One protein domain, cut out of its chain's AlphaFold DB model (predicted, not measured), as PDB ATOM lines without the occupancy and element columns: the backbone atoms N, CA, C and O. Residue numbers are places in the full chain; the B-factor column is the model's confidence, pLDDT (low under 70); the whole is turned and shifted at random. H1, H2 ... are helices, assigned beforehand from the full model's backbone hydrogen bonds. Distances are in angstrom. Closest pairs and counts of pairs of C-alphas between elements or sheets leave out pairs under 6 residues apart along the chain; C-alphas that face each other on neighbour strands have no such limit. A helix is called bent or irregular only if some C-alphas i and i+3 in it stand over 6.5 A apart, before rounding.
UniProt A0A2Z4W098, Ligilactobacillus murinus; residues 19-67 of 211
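What this domain is: This is residues 19 to 67 of the 211 residues of a protein of Ligilactobacillus murinus (UniProt A0A2Z4W098). One long helix, H2, makes nearly the whole length of a rod, and a short helix, H1, folds back over its first end through a tight link. Residues 46 to 67, which belong to H2, stick out as a free arm beyond this small corner. The printed part has 49 residues with two named helices, H1 then H2 along the chain, and no named strand; its class is all helix. It is extended, with a radius of gyration of the C-alphas of 16.0 A and spans of 51 by 18 by 8 A.

How they stand to each other: H2, residues 34 to 67, touches H1, residues 24 to 29, with its residues 34 to 41 alone. The closest C-alphas of the two helices are those of Leu 27 and Ile 37, 6.4 A apart. Their lines stand at a steep tilt of 48 degrees, and they run opposite ways. Residues 46 to 67 of H2 stand free. In H1 and H2 every O i to N i+4 pair is within hydrogen-bond range.

Where its parts are: H2 runs from C-alpha 34 at (189.970, 180.170, 248.093) to C-alpha 67 at (182.602, 164.253, 293.437), 48.6 A from first to last C-alpha. H1 begins with C-alpha 24 at (185.616, 182.698, 254.939) and measures 8.6 A from first to last C-alpha. Neither helix is bent.

The domain as a whole: The two C-alphas farthest apart are those of Gly 31 and Glu 67, at 51.0 A. The printed part has no cut, and the link from H1 to H2, with 4 residues between them, is tight. The mean pLDDT of the printed part is 77.2, and residues 19 to 22 of the model are under 70.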
ATOM      1  N   CYS A  19     185.631 185.224 269.951       38.00
ATOM      2  CA  CYS A  19     186.676 185.454 268.953       38.00
ATOM      3  C   CYS A  19     186.067 186.281 267.822       38.00
ATOM      4  O   CYS A  19     184.925 186.006 267.447       38.00
ATOM      5  N   MET A  20     186.800 187.240 267.241       48.28
ATOM      6  CA  MET A  20     186.526 187.657 265.862       48.28
ATOM      7  C   MET A  20     186.436 186.372 265.038       48.28
ATOM      8  O   MET A  20     187.444 185.698 264.825       48.28
ATOM      9  N   ALA A  21     185.214 185.943 264.720       55.72
ATOM     10  CA  ALA A  21     185.001 184.621 264.171       55.72
ATOM     11  C   ALA A  21     185.738 184.567 262.835       55.72
ATOM     12  O   ALA A  21     185.478 185.382 261.951       55.72
ATOM     13  N   LEU A  22     186.687 183.639 262.714       69.81
ATOM     14  CA  LEU A  22     187.408 183.395 261.478       69.81
ATOM     15  C   LEU A  22     186.396 182.911 260.432       69.81
ATOM     16  O   LEU A  22     186.058 181.729 260.373       69.81
ATOM     17  N   THR A  23     185.847 183.839 259.652       76.38
ATOM     18  CA  THR A  23     184.891 183.548 258.586       76.38
ATOM     19  C   THR A  23     185.609 183.503 257.246       76.38
ATOM     20  O   THR A  23     186.648 184.137 257.041       76.38
ATOM     21  N   ARG A  24     185.058 182.737 256.298       76.88
ATOM     22  CA  ARG A  24     185.616 182.698 254.939       76.88
ATOM     23  C   ARG A  24     185.585 184.093 254.318       76.88
ATOM     24  O   ARG A  24     186.502 184.453 253.596       76.88
ATOM     25  N   GLU A  25     184.560 184.871 254.633       73.75
ATOM     26  CA  GLU A  25     184.328 186.243 254.203       73.75
ATOM     27  C   GLU A  25     185.423 187.182 254.725       73.75
ATOM     28  O   GLU A  25     186.014 187.906 253.929       73.75
ATOM     29  N   PHE A  26     185.782 187.086 256.012       76.62
ATOM     30  CA  PHE A  26     186.889 187.845 256.607       76.62
ATOM     31  C   PHE A  26     188.227 187.548 255.914       76.62
ATOM     32  O   PHE A  26     188.998 188.458 255.609       76.62
ATOM     33  N   LEU A  27     188.489 186.274 255.607       79.25
ATOM     34  CA  LEU A  27     189.717 185.860 254.925       79.25
ATOM     35  C   LEU A  27     189.748 186.272 253.442       79.25
ATOM     36  O   LEU A  27     190.813 186.614 252.925       79.25
ATOM     37  N   LYS A  28     188.593 186.292 252.765       79.19
ATOM     38  CA  LYS A  28     188.458 186.817 251.393       79.19
ATOM     39  C   LYS A  28     188.702 188.317 251.339       79.19
ATOM     40  O   LYS A  28     189.410 188.784 250.452       79.19
ATOM     41  N   GLU A  29     188.153 189.058 252.296       78.25
ATOM     42  CA  GLU A  29     188.342 190.506 252.421       78.25
ATOM     43  C   GLU A  29     189.817 190.878 252.664       78.25
ATOM     44  O   GLU A  29     190.292 191.892 252.158       78.25
ATOM     45  N   HIS A  30     190.579 190.002 253.329       74.81
ATOM     46  CA  HIS A  30     192.027 190.148 253.529       74.81
ATOM     47  C   HIS A  30     192.886 189.644 252.352       74.81
ATOM     48  O   HIS A  30     194.116 189.653 252.434       74.81
ATOM     49  N   GLY A  31     192.272 189.243 251.233       77.25
ATOM     50  CA  GLY A  31     192.970 188.931 249.983       77.25
ATOM     51  C   GLY A  31     193.584 187.531 249.897       77.25
ATOM     52  O   GLY A  31     194.479 187.324 249.075       77.25
ATOM     53  N   LEU A  32     193.138 186.568 250.716       81.50
ATOM     54  CA  LEU A  32     193.550 185.168 250.575       81.50
ATOM     55  C   LEU A  32     192.812 184.484 249.413       81.50
ATOM     56  O   LEU A  32     191.633 184.747 249.168       81.50
ATOM     57  N   SER A  33     193.488 183.565 248.717       82.81
ATOM     58  CA  SER A  33     192.841 182.726 247.703       82.81
ATOM     59  C   SER A  33     191.922 181.676 248.342       82.81
ATOM     60  O   SER A  33     192.134 181.260 249.483       82.81
ATOM     61  N   ASP A  34     190.915 181.194 247.605       79.25
ATOM     62  CA  ASP A  34     189.970 180.170 248.093       79.25
ATOM     63  C   ASP A  34     190.669 178.879 248.580       79.25
ATOM     64  O   ASP A  34     190.201 178.216 249.516       79.25
ATOM     65  N   GLU A  35     191.822 178.542 247.996       79.38
ATOM     66  CA  GLU A  35     192.662 177.407 248.398       79.38
ATOM     67  C   GLU A  35     193.350 177.654 249.750       79.38
ATOM     68  O   GLU A  35     193.300 176.805 250.644       79.38
ATOM     69  N   GLN A  36     193.925 178.845 249.943       78.81
ATOM     70  CA  GLN A  36     194.556 179.243 251.205       78.81
ATOM     71  C   GLN A  36     193.525 179.351 252.332       78.81
ATOM     72  O   GLN A  36     193.774 178.892 253.445       78.81
ATOM     73  N   ILE A  37     192.336 179.880 252.029       81.75
ATOM     74  CA  ILE A  37     191.204 179.943 252.962       81.75
ATOM     75  C   ILE A  37     190.823 178.544 253.434       81.75
ATOM     76  O   ILE A  37     190.615 178.326 254.625       81.75
ATOM     77  N   THR A  38     190.744 177.582 252.516       80.94
ATOM     78  CA  THR A  38     190.390 176.205 252.870       80.94
ATOM     79  C   THR A  38     191.443 175.588 253.792       80.94
ATOM     80  O   THR A  38     191.076 175.021 254.816       80.94
ATOM     81  N   SER A  39     192.734 175.774 253.498       83.88
ATOM     82  CA  SER A  39     193.827 175.286 254.351       83.88
ATOM     83  C   SER A  39     193.787 175.895 255.760       83.88
ATOM     84  O   SER A  39     193.802 175.158 256.748       83.88
ATOM     85  N   VAL A  40     193.644 177.220 255.865       83.12
ATOM     86  CA  VAL A  40     193.574 177.934 257.151       83.12
ATOM     87  C   VAL A  40     192.348 177.504 257.961       83.12
ATOM     88  O   VAL A  40     192.456 177.247 259.158       83.12
ATOM     89  N   MET A  41     191.185 177.366 257.319       81.00
ATOM     90  CA  MET A  41     189.956 176.929 257.988       81.00
ATOM     91  C   MET A  41     190.029 175.472 258.455       81.00
ATOM     92  O   MET A  41     189.465 175.140 259.497       81.00
ATOM     93  N   THR A  42     190.718 174.596 257.719       84.44
ATOM     94  CA  THR A  42     190.936 173.208 258.143       84.44
ATOM     95  C   THR A  42     191.850 173.133 259.364       84.44
ATOM     96  O   THR A  42     191.494 172.454 260.325       84.44
ATOM     97  N   GLU A  43     192.984 173.838 259.367       79.94
ATOM     98  CA  GLU A  43     193.888 173.859 260.525       79.94
ATOM     99  C   GLU A  43     193.231 174.515 261.744       79.94
ATOM    100  O   GLU A  43     193.246 173.947 262.833       79.94
ATOM    101  N   HIS A  44     192.534 175.639 261.557       83.06
ATOM    102  CA  HIS A  44     191.777 176.267 262.637       83.06
ATOM    103  C   HIS A  44     190.667 175.354 263.175       83.06
ATOM    104  O   HIS A  44     190.488 175.245 264.386       83.06
ATOM    105  N   GLY A  45     189.950 174.649 262.294       83.31
ATOM    106  CA  GLY A  45     188.927 173.679 262.678       83.31
ATOM    107  C   GLY A  45     189.482 172.537 263.530       83.31
ATOM    108  O   GLY A  45     188.854 172.167 264.522       83.31
ATOM    109  N   LYS A  46     190.675 172.023 263.194       81.62
ATOM    110  CA  LYS A  46     191.387 171.034 264.019       81.62
ATOM    111  C   LYS A  46     191.735 171.615 265.385       81.62
ATOM    112  O   LYS A  46     191.301 171.067 266.389       81.62
ATOM    113  N   THR A  47     192.398 172.773 265.435       78.00
ATOM    114  CA  THR A  47     192.796 173.402 266.705       78.00
ATOM    115  C   THR A  47     191.600 173.709 267.608       78.00
ATOM    116  O   THR A  47     191.659 173.470 268.810       78.00
ATOM    117  N   VAL A  48     190.493 174.217 267.055       80.81
ATOM    118  CA  VAL A  48     189.267 174.495 267.824       80.81
ATOM    119  C   VAL A  48     188.618 173.203 268.316       80.81
ATOM    120  O   VAL A  48     188.109 173.165 269.435       80.81
ATOM    121  N   SER A  49     188.627 172.146 267.500       77.00
ATOM    122  CA  SER A  49     188.124 170.832 267.899       77.00
ATOM    123  C   SER A  49     188.962 170.231 269.028       77.00
ATOM    124  O   SER A  49     188.398 169.775 270.020       77.00
ATOM    125  N   ASP A  50     190.287 170.280 268.913       79.19
ATOM    126  CA  ASP A  50     191.217 169.776 269.924       79.19
ATOM    127  C   ASP A  50     191.067 170.557 271.232       79.19
ATOM    128  O   ASP A  50     190.818 169.965 272.278       79.19
ATOM    129  N   LEU A  51     191.049 171.892 271.167       79.00
ATOM    130  CA  LEU A  51     190.831 172.738 272.341       79.00
ATOM    131  C   LEU A  51     189.466 172.478 272.993       79.00
ATOM    132  O   LEU A  51     189.339 172.495 274.217       79.00
ATOM    133  N   LYS A  52     188.423 172.218 272.197       76.75
ATOM    134  CA  LYS A  52     187.103 171.849 272.720       76.75
ATOM    135  C   LYS A  52     187.144 170.505 273.446       76.75
ATOM    136  O   LYS A  52     186.529 170.393 274.507       76.75
ATOM    137  N   ASN A  53     187.846 169.516 272.895       78.94
ATOM    138  CA  ASN A  53     188.028 168.212 273.529       78.94
ATOM    139  C   ASN A  53     188.810 168.345 274.841       78.94
ATOM    140  O   ASN A  53     188.378 167.805 275.858       78.94
ATOM    141  N   ASP A  54     189.886 169.131 274.853       76.19
ATOM    142  CA  ASP A  54     190.683 169.403 276.052       76.19
ATOM    143  C   ASP A  54     189.845 170.087 277.135       76.19
ATOM    144  O   ASP A  54     189.825 169.648 278.285       76.19
ATOM    145  N   VAL A  55     189.068 171.114 276.774       79.06
ATOM    146  CA  VAL A  55     188.163 171.799 277.709       79.06
ATOM    147  C   VAL A  55     187.103 170.843 278.257       79.06
ATOM    148  O   VAL A  55     186.802 170.888 279.452       79.06
ATOM    149  N   GLN A  56     186.532 169.966 277.428       77.50
ATOM    150  CA  GLN A  56     185.570 168.962 277.891       77.50
ATOM    151  C   GLN A  56     186.214 167.938 278.832       77.50
ATOM    152  O   GLN A  56     185.624 167.617 279.867       77.50
ATOM    153  N   SER A  57     187.418 167.466 278.511       80.50
ATOM    154  CA  SER A  57     188.195 166.548 279.346       80.50
ATOM    155  C   SER A  57     188.493 167.168 280.713       80.50
ATOM    156  O   SER A  57     188.099 166.618 281.739       80.50
ATOM    157  N   LEU A  58     189.046 168.384 280.729       78.31
ATOM    158  CA  LEU A  58     189.337 169.141 281.951       78.31
ATOM    159  C   LEU A  58     188.077 169.426 282.774       78.31
ATOM    160  O   LEU A  58     188.099 169.344 284.001       78.31
ATOM    161  N   THR A  59     186.956 169.736 282.117       76.94
ATOM    162  CA  THR A  59     185.669 169.940 282.801       76.94
ATOM    163  C   THR A  59     185.211 168.656 283.493       76.94
ATOM    164  O   THR A  59     184.784 168.701 284.648       76.94
ATOM    165  N   SER A  60     185.351 167.519 282.809       78.38
ATOM    166  CA  SER A  60     184.952 166.202 283.310       78.38
ATOM    167  C   SER A  60     185.849 165.740 284.462       78.38
ATOM    168  O   SER A  60     185.352 165.256 285.477       78.38
ATOM    169  N   GLU A  61     187.163 165.951 284.351       75.56
ATOM    170  CA  GLU A  61     188.124 165.677 285.421       75.56
ATOM    171  C   GLU A  61     187.844 166.544 286.653       75.56
ATOM    172  O   GLU A  61     187.783 166.034 287.771       75.56
ATOM    173  N   ARG A  62     187.570 167.839 286.454       80.19
ATOM    174  CA  ARG A  62     187.162 168.754 287.527       80.19
ATOM    175  C   ARG A  62     185.903 168.265 288.237       80.19
ATOM    176  O   ARG A  62     185.859 168.289 289.467       80.19
ATOM    177  N   ASP A  63     184.884 167.847 287.490       77.88
ATOM    178  CA  ASP A  63     183.626 167.367 288.072       77.88
ATOM    179  C   ASP A  63     183.823 166.043 288.830       77.88
ATOM    180  O   ASP A  63     183.337 165.909 289.954       77.88
ATOM    181  N   SER A  64     184.634 165.122 288.300       79.25
ATOM    182  CA  SER A  64     185.003 163.880 288.993       79.25
ATOM    183  C   SER A  64     185.800 164.138 290.278       79.25
ATOM    184  O   SER A  64     185.516 163.554 291.326       79.25
ATOM    185  N   LEU A  65     186.779 165.048 290.247       80.00
ATOM    186  CA  LEU A  65     187.543 165.434 291.436       80.00
ATOM    187  C   LEU A  65     186.641 166.052 292.505       80.00
ATOM    188  O   LEU A  65     186.797 165.751 293.689       80.00
ATOM    189  N   LYS A  66     185.667 166.867 292.097       83.06
ATOM    190  CA  LYS A  66     184.678 167.444 293.008       83.06
ATOM    191  C   LYS A  66     183.817 166.371 293.668       83.06
ATOM    192  O   LYS A  66     183.622 166.419 294.879       83.06
ATOM    193  N   GLU A  67     183.357 165.386 292.901       83.19
ATOM    194  CA  GLU A  67     182.602 164.253 293.437       83.19
ATOM    195  C   GLU A  67     183.433 163.473 294.467       83.19
ATOM    196  O   GLU A  67     182.968 163.233 295.582       83.19
TER     197      GLU A  67